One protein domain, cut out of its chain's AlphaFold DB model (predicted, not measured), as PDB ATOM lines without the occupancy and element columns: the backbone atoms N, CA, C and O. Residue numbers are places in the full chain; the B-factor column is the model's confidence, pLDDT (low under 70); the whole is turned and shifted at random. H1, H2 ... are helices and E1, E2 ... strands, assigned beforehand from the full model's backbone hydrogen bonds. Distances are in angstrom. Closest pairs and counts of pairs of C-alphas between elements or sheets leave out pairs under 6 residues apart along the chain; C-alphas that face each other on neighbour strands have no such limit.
ATOM      1  N   ARG A   2     128.476 149.021 158.609       44.91
ATOM      2  CA  ARG A   2     129.675 148.175 158.464       44.91
ATOM      3  C   ARG A   2     130.337 148.108 159.838       44.91
ATOM      4  O   ARG A   2     131.027 149.043 160.223       44.91
ATOM      5  N   ALA A   3     130.102 147.041 160.597       48.94
ATOM      6  CA  ALA A   3     130.833 146.842 161.841       48.94
ATOM      7  C   ALA A   3     132.340 146.813 161.529       48.94
ATOM      8  O   ALA A   3     132.799 146.042 160.684       48.94
ATOM      9  N   CYS A   4     133.107 147.700 162.163       55.88
ATOM     10  CA  CYS A   4     134.561 147.684 162.076       55.88
ATOM     11  C   CYS A   4     135.055 146.371 162.702       55.88
ATOM     12  O   CYS A   4     134.998 146.198 163.918       55.88
ATOM     13  N   HIS A   5     135.485 145.426 161.869       60.16
ATOM     14  CA  HIS A   5     136.032 144.151 162.316       60.16
ATOM     15  C   HIS A   5     137.553 144.201 162.263       60.16
ATOM     16  O   HIS A   5     138.128 144.523 161.224       60.16
ATOM     17  N   TYR A   6     138.193 143.855 163.376       67.75
ATOM     18  CA  TYR A   6     139.627 143.597 163.413       67.75
ATOM     19  C   TYR A   6     139.893 142.115 163.125       67.75
ATOM     20  O   TYR A   6     139.031 141.272 163.389       67.75
ATOM     21  N   GLN A   7     141.063 141.794 162.576       64.88
ATOM     22  CA  GLN A   7     141.493 140.414 162.361       64.88
ATOM     23  C   GLN A   7     142.610 140.074 163.342       64.88
ATOM     24  O   GLN A   7     143.734 140.533 163.188       64.88
ATOM     25  N   ASP A   8     142.281 139.259 164.343       68.12
ATOM     26  CA  ASP A   8     143.247 138.718 165.309       68.12
ATOM     27  C   ASP A   8     144.131 137.626 164.677       68.12
ATOM     28  O   ASP A   8     145.285 137.433 165.058       68.12
ATOM     29  N   ARG A   9     143.586 136.932 163.669       67.12
ATOM     30  CA  ARG A   9     144.287 136.017 162.765       67.12
ATOM     31  C   ARG A   9     143.762 136.168 161.334       67.12
ATOM     32  O   ARG A   9     142.594 136.537 161.165       67.12
ATOM     33  N   PRO A  10     144.569 135.834 160.309       72.25
ATOM     34  CA  PRO A  10     144.126 135.866 158.918       72.25
ATOM     35  C   PRO A  10     142.810 135.102 158.720       72.25
ATOM     36  O   PRO A  10     142.680 133.948 159.120       72.25
ATOM     37  N   GLY A  11     141.812 135.768 158.135       75.50
ATOM     38  CA  GLY A  11     140.501 135.170 157.849       75.50
ATOM     39  C   GLY A  11     139.539 135.063 159.042       75.50
ATOM     40  O   GLY A  11     138.373 134.720 158.849       75.50
ATOM     41  N   LYS A  12     139.963 135.408 160.264       75.69
ATOM     42  CA  LYS A  12     139.115 135.392 161.464       75.69
ATOM     43  C   LYS A  12     138.688 136.807 161.834       75.69
ATOM     44  O   LYS A  12     139.505 137.650 162.194       75.69
ATOM     45  N   ARG A  13     137.384 137.082 161.746       69.25
ATOM     46  CA  ARG A  13     136.816 138.372 162.162       69.25
ATOM     47  C   ARG A  13     136.648 138.408 163.670       69.25
ATOM     48  O   ARG A  13     136.107 137.481 164.262       69.25
ATOM     49  N   SER A  14     137.041 139.521 164.261       71.25
ATOM     50  CA  SER A  14     136.933 139.775 165.684       71.25
ATOM     51  C   SER A  14     136.337 141.153 165.957       71.25
ATOM     52  O   SER A  14     135.994 141.906 165.036       71.25
ATOM     53  N   LEU A  15     136.165 141.467 167.238       69.69
ATOM     54  CA  LEU A  15     135.663 142.768 167.682       69.69
ATOM     55  C   LEU A  15     136.634 143.893 167.321       69.69
ATOM     56  O   LEU A  15     137.843 143.679 167.253       69.69
ATOM     57  N   CYS A  16     136.091 145.093 167.123       70.25
ATOM     58  CA  CYS A  16     136.881 146.300 166.914       70.25
ATOM     59  C   CYS A  16     137.848 146.527 168.087       70.25
ATOM     60  O   CYS A  16     137.444 146.424 169.240       70.25
ATOM     61  N   LEU A  17     139.091 146.935 167.817       67.81
ATOM     62  CA  LEU A  17     140.053 147.305 168.867       67.81
ATOM     63  C   LEU A  17     139.604 148.521 169.701       67.81
ATOM     64  O   LEU A  17     140.065 148.699 170.824       67.81
ATOM     65  N   ARG A  18     138.641 149.314 169.202       65.44
ATOM     66  CA  ARG A  18     137.982 150.377 169.977       65.44
ATOM     67  C   ARG A  18     137.276 149.836 171.224       65.44
ATOM     68  O   ARG A  18     137.120 150.565 172.186       65.44
ATOM     69  N   THR A  19     136.885 148.566 171.274       64.50
ATOM     70  CA  THR A  19     136.258 148.030 172.491       64.50
ATOM     71  C   THR A  19     137.260 147.847 173.638       64.50
ATOM     72  O   THR A  19     136.857 147.421 174.707       64.50
ATOM     73  N   MET A  20     138.555 148.139 173.435       67.38
ATOM     74  CA  MET A  20     139.628 148.022 174.436       67.38
ATOM     75  C   MET A  20     140.450 149.320 174.599       67.38
ATOM     76  O   MET A  20     141.638 149.269 174.899       67.38
ATOM     77  N   VAL A  21     139.852 150.500 174.378       58.72
ATOM     78  CA  VAL A  21     140.565 151.803 174.339       58.72
ATOM     79  C   VAL A  21     141.371 152.124 175.609       58.72
ATOM     80  O   VAL A  21     142.377 152.830 175.526       58.72
ATOM     81  N   GLN A  22     140.914 151.646 176.768       58.59
ATOM     82  CA  GLN A  22     141.472 151.963 178.089       58.59
ATOM     83  C   GLN A  22     141.861 150.717 178.896       58.59
ATOM     84  O   GLN A  22     142.406 150.846 179.987       58.59
ATOM     85  N   GLY A  23     141.572 149.522 178.374       62.50
ATOM     86  CA  GLY A  23     141.568 148.309 179.173       62.50
ATOM     87  C   GLY A  23     142.789 147.422 178.970       62.50
ATOM     88  O   GLY A  23     143.202 147.190 177.835       62.50
ATOM     89  N   ARG A  24     143.329 146.889 180.068       70.62
ATOM     90  CA  ARG A  24     144.307 145.789 180.107       70.62
ATOM     91  C   ARG A  24     143.648 144.429 180.380       70.62
ATOM     92  O   ARG A  24     144.337 143.414 180.384       70.62
ATOM     93  N   ALA A  25     142.328 144.388 180.585       75.19
ATOM     94  CA  ALA A  25     141.574 143.173 180.887       75.19
ATOM     95  C   ALA A  25     140.263 143.044 180.085       75.19
ATOM     96  O   ALA A  25     139.651 144.026 179.673       75.19
ATOM     97  N   LEU A  26     139.763 141.806 179.934       76.69
ATOM     98  CA  LEU A  26     138.454 141.524 179.308       76.69
ATOM     99  C   LEU A  26     137.280 142.234 180.006       76.69
ATOM    100  O   LEU A  26     136.261 142.501 179.375       76.69
ATOM    101  N   SER A  27     137.401 142.510 181.306       75.38
ATOM    102  CA  SER A  27     136.364 143.182 182.096       75.38
ATOM    103  C   SER A  27     136.142 144.638 181.708       75.38
ATOM    104  O   SER A  27     135.089 145.180 182.022       75.38
ATOM    105  N   GLU A  28     137.107 145.248 181.025       75.50
ATOM    106  CA  GLU A  28     137.083 146.651 180.602       75.50
ATOM    107  C   GLU A  28     136.603 146.790 179.147       75.50
ATOM    108  O   GLU A  28     136.701 147.863 178.553       75.50
ATOM    109  N   ILE A  29     136.096 145.700 178.551       72.44
ATOM    110  CA  ILE A  29     135.545 145.719 177.197       72.44
ATOM    111  C   ILE A  29     134.226 146.494 177.171       72.44
ATOM    112  O   ILE A  29     133.236 146.074 177.774       72.44
ATOM    113  N   ASP A  30     134.192 147.564 176.376       69.94
ATOM    114  CA  ASP A  30     132.957 148.265 176.022       69.94
ATOM    115  C   ASP A  30     132.336 147.645 174.762       69.94
ATOM    116  O   ASP A  30     132.882 147.728 173.663       69.94
ATOM    117  N   TRP A  31     131.172 147.014 174.923       67.62
ATOM    118  CA  TRP A  31     130.439 146.348 173.841       67.62
ATOM    119  C   TRP A  31     129.680 147.294 172.915       67.62
ATOM    120  O   TRP A  31     128.997 146.818 172.001       67.62
ATOM    121  N   ARG A  32     129.759 148.610 173.131       63.00
ATOM    122  CA  ARG A  32     129.141 149.577 172.228       63.00
ATOM    123  C   ARG A  32     129.733 149.409 170.821       63.00
ATOM    124  O   ARG A  32     130.954 149.472 170.648       63.00
ATOM    125  N   PRO A  33     128.896 149.167 169.794       54.75
ATOM    126  CA  PRO A  33     129.382 149.137 168.427       54.75
ATOM    127  C   PRO A  33     130.013 150.491 168.098       54.75
ATOM    128  O   PRO A  33     129.621 151.524 168.639       54.75
ATOM    129  N   CYS A  34     130.988 150.489 167.191       55.62
ATOM    130  CA  CYS A  34     131.456 151.727 166.587       55.62
ATOM    131  C   CYS A  34     130.252 152.311 165.833       55.62
ATOM    132  O   CYS A  34     129.912 151.816 164.760       55.62
ATOM    133  N   ALA A  35     129.542 153.251 166.459       50.25
ATOM    134  CA  ALA A  35     128.422 153.947 165.844       50.25
ATOM    135  C   ALA A  35     128.902 154.607 164.551       50.25
ATOM    136  O   ALA A  35     130.087 154.944 164.459       50.25
ATOM    137  N   ASP A  36     127.977 154.726 163.597       50.44
ATOM    138  CA  ASP A  36     128.090 155.219 162.218       50.44
ATOM    139  C   ASP A  36     128.876 156.540 162.075       50.44
ATOM    140  O   ASP A  36     128.343 157.586 161.730       50.44
ATOM    141  N   SER A  37     130.171 156.489 162.362       53.41
ATOM    142  CA  SER A  37     131.151 157.534 162.123       53.41
ATOM    143  C   SER A  37     132.048 157.014 161.013       53.41
ATOM    144  O   SER A  37     132.629 155.930 161.127       53.41
ATOM    145  N   ASP A  38     132.132 157.775 159.924       52.59
ATOM    146  CA  ASP A  38     132.995 157.466 158.778       52.59
ATOM    147  C   ASP A  38     134.486 157.415 159.169       52.59
ATOM    148  O   ASP A  38     135.325 156.856 158.459       52.59
ATOM    149  N   GLU A  39     134.816 157.910 160.362       55.62
ATOM    150  CA  GLU A  39     136.141 157.880 160.953       55.62
ATOM    151  C   GLU A  39     136.274 156.740 161.967       55.62
ATOM    152  O   GLU A  39     135.927 156.847 163.142       55.62
ATOM    153  N   CYS A  40     136.837 155.618 161.519       61.41
ATOM    154  CA  CYS A  40     137.294 154.573 162.427       61.41
ATOM    155  C   CYS A  40     138.422 155.135 163.312       61.41
ATOM    156  O   CYS A  40     139.510 155.377 162.780       61.41
ATOM    157  N   PRO A  41     138.254 155.249 164.647       57.88
ATOM    158  CA  PRO A  41     139.283 155.839 165.503       57.88
ATOM    159  C   PRO A  41     140.600 155.074 165.433       57.88
ATOM    160  O   PRO A  41     141.665 155.648 165.565       57.88
ATOM    161  N   PHE A  42     140.552 153.769 165.151       64.56
ATOM    162  CA  PHE A  42     141.761 152.973 164.977       64.56
ATOM    163  C   PHE A  42     142.621 153.433 163.787       64.56
ATOM    164  O   PHE A  42     143.843 153.341 163.858       64.56
ATOM    165  N   ARG A  43     142.017 153.948 162.703       64.06
ATOM    166  CA  ARG A  43     142.773 154.509 161.566       64.06
ATOM    167  C   ARG A  43     143.435 155.840 161.914       64.06
ATOM    168  O   ARG A  43     144.466 156.142 161.320       64.06
ATOM    169  N   SER A  44     142.865 156.591 162.856       69.31
ATOM    170  CA  SER A  44     143.376 157.883 163.327       69.31
ATOM    171  C   SER A  44     144.196 157.800 164.619       69.31
ATOM    172  O   SER A  44     144.754 158.802 165.041       69.31
ATOM    173  N   TRP A  45     144.309 156.630 165.258       73.94
ATOM    174  CA  TRP A  45     145.171 156.457 166.432       73.94
ATOM    175  C   TRP A  45     146.647 156.573 166.069       73.94
ATOM    176  O   TRP A  45     147.069 156.010 165.059       73.94
ATOM    177  N   GLU A  46     147.434 157.177 166.955       81.56
ATOM    178  CA  GLU A  46     148.897 157.089 166.916       81.56
ATOM    179  C   GLU A  46     149.370 155.627 166.900       81.56
ATOM    180  O   GLU A  46     148.709 154.727 167.446       81.56
ATOM    181  N   VAL A  47     150.507 155.375 166.248       81.88
ATOM    182  CA  VAL A  47     151.045 154.023 166.021       81.88
ATOM    183  C   VAL A  47     151.274 153.293 167.345       81.88
ATOM    184  O   VAL A  47     150.879 152.133 167.482       81.88
ATOM    185  N   GLU A  48     151.811 153.986 168.347       81.75
ATOM    186  CA  GLU A  48     152.101 153.466 169.685       81.75
ATOM    187  C   GLU A  48     150.826 152.955 170.361       81.75
ATOM    188  O   GLU A  48     150.795 151.868 170.941       81.75
ATOM    189  N   ARG A  49     149.724 153.701 170.228       77.50
ATOM    190  CA  ARG A  49     148.434 153.309 170.803       77.50
ATOM    191  C   ARG A  49     147.875 152.059 170.129       77.50
ATOM    192  O   ARG A  49     147.326 151.190 170.809       77.50
ATOM    193  N   ARG A  50     148.021 151.937 168.805       77.12
ATOM    194  CA  ARG A  50     147.606 150.724 168.074       77.12
ATOM    195  C   ARG A  50     148.420 149.512 168.514       77.12
ATOM    196  O   ARG A  50     147.838 148.446 168.724       77.12
ATOM    197  N   GLN A  51     149.733 149.672 168.663       81.06
ATOM    198  CA  GLN A  51     150.630 148.610 169.119       81.06
ATOM    199  C   GLN A  51     150.278 148.156 170.537       81.06
ATOM    200  O   GLN A  51     150.123 146.957 170.757       81.06
ATOM    201  N   LEU A  52     150.047 149.094 171.462       80.81
ATOM    202  CA  LEU A  52     149.656 148.788 172.839       80.81
ATOM    203  C   LEU A  52     148.371 147.952 172.904       80.81
ATOM    204  O   LEU A  52     148.353 146.889 173.519       80.81
ATOM    205  N   VAL A  53     147.300 148.397 172.239       78.31
ATOM    206  CA  VAL A  53     146.011 147.680 172.264       78.31
ATOM    207  C   VAL A  53     146.123 146.306 171.593       78.31
ATOM    208  O   VAL A  53     145.511 145.343 172.055       78.31
ATOM    209  N   THR A  54     146.939 146.186 170.542       80.00
ATOM    210  CA  THR A  54     147.218 144.898 169.885       80.00
ATOM    211  C   THR A  54     147.978 143.945 170.812       80.00
ATOM    212  O   THR A  54     147.624 142.769 170.897       80.00
ATOM    213  N   ALA A  55     148.982 144.444 171.540       82.81
ATOM    214  CA  ALA A  55     149.761 143.658 172.495       82.81
ATOM    215  C   ALA A  55     148.881 143.133 173.639       82.81
ATOM    216  O   ALA A  55     148.792 141.920 173.824       82.81
ATOM    217  N   VAL A  56     148.128 144.019 174.302       82.31
ATOM    218  CA  VAL A  56     147.173 143.653 175.365       82.31
ATOM    219  C   VAL A  56     146.185 142.595 174.879       82.31
ATOM    220  O   VAL A  56     145.890 141.618 175.565       82.31
ATOM    221  N   ARG A  57     145.669 142.755 173.658       82.94
ATOM    222  CA  ARG A  57     144.740 141.784 173.081       82.94
ATOM    223  C   ARG A  57     145.389 140.424 172.862       82.94
ATOM    224  O   ARG A  57     144.771 139.401 173.141       82.94
ATOM    225  N   SER A  58     146.621 140.410 172.358       84.19
ATOM    226  CA  SER A  58     147.378 139.180 172.142       84.19
ATOM    227  C   SER A  58     147.671 138.449 173.453       84.19
ATOM    228  O   SER A  58     147.618 137.217 173.466       84.19
ATOM    229  N   GLU A  59     147.929 139.183 174.539       85.56
ATOM    230  CA  GLU A  59     148.094 138.637 175.892       85.56
ATOM    231  C   GLU A  59     146.795 138.005 176.395       85.56
ATOM    232  O   GLU A  59     146.787 136.827 176.748       85.56
ATOM    233  N   ILE A  60     145.675 138.738 176.320       83.56
ATOM    234  CA  ILE A  60     144.342 138.224 176.667       83.56
ATOM    235  C   ILE A  60     144.050 136.931 175.902       83.56
ATOM    236  O   ILE A  60     143.567 135.958 176.473       83.56
ATOM    237  N   LEU A  61     144.337 136.892 174.602       86.56
ATOM    238  CA  LEU A  61     144.088 135.710 173.784       86.56
ATOM    239  C   LEU A  61     145.078 134.573 174.043       86.56
ATOM    240  O   LEU A  61     144.744 133.440 173.714       86.56
ATOM    241  N   GLY A  62     146.254 134.851 174.613       83.25
ATOM    242  CA  GLY A  62     147.390 133.935 174.733       83.25
ATOM    243  C   GLY A  62     147.278 132.855 175.806       83.25
ATOM    244  O   GLY A  62     147.954 131.839 175.675       83.25
ATOM    245  N   GLY A  63     146.411 133.021 176.806       84.94
ATOM    246  CA  GLY A  63     146.216 132.026 177.861       84.94
ATOM    247  C   GLY A  63     144.815 132.087 178.448       84.94
ATOM    248  O   GLY A  63     144.531 132.918 179.303       84.94
ATOM    249  N   CYS A  64     143.922 131.208 177.987       90.44
ATOM    250  CA  CYS A  64     142.557 131.129 178.495       90.44
ATOM    251  C   CYS A  64     142.511 130.476 179.886       90.44
ATOM    252  O   CYS A  64     142.810 129.287 179.988       90.44
ATOM    253  N   PRO A  65     142.033 131.162 180.940       89.81
ATOM    254  CA  PRO A  65     141.887 130.570 182.275       89.81
ATOM    255  C   PRO A  65     140.963 129.346 182.331       89.81
ATOM    256  O   PRO A  65     141.007 128.581 183.286       89.81
ATOM    257  N   SER A  66     140.086 129.181 181.336       91.25
ATOM    258  CA  SER A  66     139.137 128.066 181.266       91.25
ATOM    259  C   SER A  66     139.758 126.795 180.680       91.25
ATOM    260  O   SER A  66     139.488 125.708 181.175       91.25
ATOM    261  N   CYS A  67     140.592 126.911 179.637       93.56
ATOM    262  CA  CYS A  67     141.116 125.743 178.912       93.56
ATOM    263  C   CYS A  67     142.641 125.708 178.724       93.56
ATOM    264  O   CYS A  67     143.144 124.797 178.073       93.56
ATOM    265  N   GLY A  68     143.374 126.710 179.210       92.50
ATOM    266  CA  GLY A  68     144.831 126.830 179.095       92.50
ATOM    267  C   GLY A  68     145.368 127.149 177.694       92.50
ATOM    268  O   GLY A  68     146.567 127.353 177.538       92.50
ATOM    269  N   ARG A  69     144.517 127.203 176.661       92.75
ATOM    270  CA  ARG A  69     144.935 127.405 175.262       92.75
ATOM    271  C   ARG A  69     144.824 128.863 174.815       92.75
ATOM    272  O   ARG A  69     144.100 129.659 175.415       92.75
ATOM    273  N   ARG A  70     145.499 129.175 173.703       91.75
ATOM    274  CA  ARG A  70     145.306 130.413 172.939       91.75
ATOM    275  C   ARG A  70     144.025 130.342 172.098       91.75
ATOM    276  O   ARG A  70     143.726 129.293 171.529       91.75
ATOM    277  N   HIS A  71     143.311 131.459 171.982       90.56
ATOM    278  CA  HIS A  71     142.146 131.607 171.097       90.56
ATOM    279  C   HIS A  71     142.432 132.548 169.926       90.56
ATOM    280  O   HIS A  71     143.224 133.481 170.063       90.56
ATOM    281  N   ASP A  72     141.759 132.331 168.792       87.38
ATOM    282  CA  ASP A  72     141.983 133.136 167.589       87.38
ATOM    283  C   ASP A  72     141.162 134.422 167.592       87.38
ATOM    284  O   ASP A  72     141.506 135.350 166.875       87.38
ATOM    285  N   THR A  73     140.084 134.501 168.377       86.31
ATOM    286  CA  THR A  73     139.266 135.715 168.517       86.31
ATOM    287  C   THR A  73     138.801 135.913 169.956       86.31
ATOM    288  O   THR A  73     138.664 134.959 170.725       86.31
ATOM    289  N   VAL A  74     138.466 137.156 170.322       84.19
ATOM    290  CA  VAL A  74     137.861 137.450 171.638       84.19
ATOM    291  C   VAL A  74     136.501 136.768 171.794       84.19
ATOM    292  O   VAL A  74     136.157 136.344 172.892       84.19
ATOM    293  N   GLY A  75     135.747 136.597 170.705       86.25
ATOM    294  CA  GLY A  75     134.487 135.852 170.731       86.25
ATOM    295  C   GLY A  75     134.683 134.389 171.136       86.25
ATOM    296  O   GLY A  75     133.999 133.912 172.038       86.25
ATOM    297  N   GLU A  76     135.654 133.704 170.526       90.38
ATOM    298  CA  GLU A  76     136.020 132.325 170.884       90.38
ATOM    299  C   GLU A  76     136.519 132.231 172.335       90.38
ATOM    300  O   GLU A  76     136.106 131.330 173.069       90.38
ATOM    301  N   HIS A  77     137.344 133.190 172.775       91.12
ATOM    302  CA  HIS A  77     137.824 133.243 174.157       91.12
ATOM    303  C   HIS A  77     136.657 133.375 175.145       91.12
ATOM    304  O   HIS A  77     136.528 132.577 176.075       91.12
ATOM    305  N   LEU A  78     135.775 134.357 174.948       91.06
ATOM    306  CA  LEU A  78     134.626 134.578 175.826       91.06
ATOM    307  C   LEU A  78     133.685 133.379 175.832       91.06
ATOM    308  O   LEU A  78     133.229 132.975 176.896       91.06
ATOM    309  N   HIS A  79     133.443 132.760 174.679       93.62
ATOM    310  CA  HIS A  79     132.656 131.535 174.627       93.62
ATOM    311  C   HIS A  79     133.282 130.438 175.501       93.62
ATOM    312  O   HIS A  79     132.590 129.823 176.304       93.62
ATOM    313  N   CYS A  80     134.601 130.237 175.425       95.44
ATOM    314  CA  CYS A  80     135.297 129.252 176.253       95.44
ATOM    315  C   CYS A  80     135.226 129.563 177.761       95.44
ATOM    316  O   CYS A  80     135.025 128.654 178.571       95.44
ATOM    317  N   LEU A  81     135.343 130.837 178.154       94.50
ATOM    318  CA  LEU A  81     135.162 131.266 179.546       94.50
ATOM    319  C   LEU A  81     133.736 131.026 180.050       94.50
ATOM    320  O   LEU A  81     133.554 130.560 181.175       94.50
ATOM    321  N   MET A  82     132.738 131.366 179.230       95.81
ATOM    322  CA  MET A  82     131.326 131.156 179.540       95.81
ATOM    323  C   MET A  82     131.042 129.668 179.730       95.81
ATOM    324  O   MET A  82     130.514 129.291 180.768       95.81
ATOM    325  N   GLU A  83     131.417 128.834 178.758       96.25
ATOM    326  CA  GLU A  83     131.184 127.387 178.807       96.25
ATOM    327  C   GLU A  83     131.854 126.746 180.020       96.25
ATOM    328  O   GLU A  83     131.193 126.038 180.767       96.25
ATOM    329  N   GLY A  84     133.125 127.058 180.296       95.56
ATOM    330  CA  GLY A  84     133.803 126.501 181.470       95.56
ATOM    331  C   GLY A  84     133.182 126.948 182.795       95.56
ATOM    332  O   GLY A  84     133.169 126.190 183.760       95.56
ATOM    333  N   ARG A  85     132.635 128.170 182.863       95.56
ATOM    334  CA  ARG A  85     131.877 128.617 184.039       95.56
ATOM    335  C   ARG A  85     130.539 127.891 184.162       95.56
ATOM    336  O   ARG A  85     130.199 127.493 185.267       95.56
ATOM    337  N   LEU A  86     129.801 127.738 183.064       96.50
ATOM    338  CA  LEU A  86     128.536 127.004 183.056       96.50
ATOM    339  C   LEU A  86     128.733 125.552 183.469       96.50
ATOM    340  O   LEU A  86     127.970 125.073 184.293       96.50
ATOM    341  N   GLN A  87     129.774 124.898 182.956       95.31
ATOM    342  CA  GLN A  87     130.111 123.525 183.311       95.31
ATOM    343  C   GLN A  87     130.264 123.367 184.829       95.31
ATOM    344  O   GLN A  87     129.548 122.572 185.421       95.31
ATOM    345  N   ARG A  88     131.092 124.204 185.473       95.56
ATOM    346  CA  ARG A  88     131.271 124.168 186.937       95.56
ATOM    347  C   ARG A  88     129.979 124.430 187.704       95.56
ATOM    348  O   ARG A  88     129.671 123.715 188.641       95.56
ATOM    349  N   VAL A  89     129.203 125.432 187.283       95.75
ATOM    350  CA  VAL A  89     127.907 125.750 187.913       95.75
ATOM    351  C   VAL A  89     126.931 124.572 187.818       95.75
ATOM    352  O   VAL A  89     126.163 124.346 188.742       95.75
ATOM    353  N   LEU A  90     126.945 123.830 186.709       95.62
ATOM    354  CA  LEU A  90     126.095 122.654 186.525       95.62
ATOM    355  C   LEU A  90     126.596 121.439 187.319       95.62
ATOM    356  O   LEU A  90     125.780 120.701 187.857       95.62
ATOM    357  N   GLU A  91     127.911 121.239 187.411       95.12
ATOM    358  CA  GLU A  91     128.532 120.161 188.199       95.12
ATOM    359  C   GLU A  91     128.339 120.356 189.708       95.12
ATOM    360  O   GLU A  91     128.109 119.396 190.437       95.12
ATOM    361  N   GLU A  92     128.397 121.603 190.170       93.06
ATOM    362  CA  GLU A  92     128.214 121.988 191.574       93.06
ATOM    363  C   GLU A  92     126.738 122.257 191.926       93.06
ATOM    364  O   GLU A  92     126.442 122.688 193.043       93.06
ATOM    365  N   MET A  93     125.811 122.014 190.987       93.56
ATOM    366  CA  MET A  93     124.397 122.353 191.127       93.56
ATOM    367  C   MET A  93     123.774 121.655 192.339       93.56
ATOM    368  O   MET A  93     123.583 120.438 192.368       93.56
TER     369      MET A  93
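What this domain is: This is residues 2 to 93 of the 213 residues of the protein "HNH endonuclease" of Methanomassiliicoccales archaeon (UniProt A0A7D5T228). Two long helices, H3 then H4, follow one another along an elongated model, with short H1 beside H3 and the small hairpin of E1 and E2 by H1 and the first residue of H4, Val 74, while residues 86 to 93, of which 86 to 91 belong to H4, stick out. The printed part has 92 residues, with two named strands and four named helices in the order E1, E2, H1, H2, H3, H4; E1 and E2 are antiparallel, and the class is mostly helix, with 42 of the 49 residues in named elements in helices. The whole is only just compact, close to loose: radius of gyration of the C-alphas 14.7 A, spans 48 by 26 by 24 A.

How they stand to each other: E1, residues 6 to 9, and E2, residues 12 to 14, form an antiparallel hairpin; N 14 and O 6, 2.8 A apart, are within hydrogen-bond range. H1, residues 17 to 20, only just touches H2, residues 41 to 44, with 3 pairs of C-alphas within 8 A, the closest Arg 18 and Phe 42, 6.8 A. H1 only just touches H3, residues 47 to 62, at residues 53 to 54 alone, with 3 pairs, the closest C-alphas Met 20 and Val 53, 6.8 A. H3 and H4, residues 74 to 91, are close but not clearly touching, the closest C-alphas Leu 61 and His 77, 6.7 A. In H3 and H4 every O i to N i+4 pair is within range; H1 and H2 are too short for one.

Where its parts are: E1 begins at C-alpha 6 (139.627, 143.597, 163.413); H4, 25.7 A long, ends at C-alpha 91 (128.532, 120.161, 188.199).

The domain as a whole: The printed part has no cut. Links H1 to H2 and H3 to H4 are long. Residues 30 to 44 are among 32 under pLDDT 70.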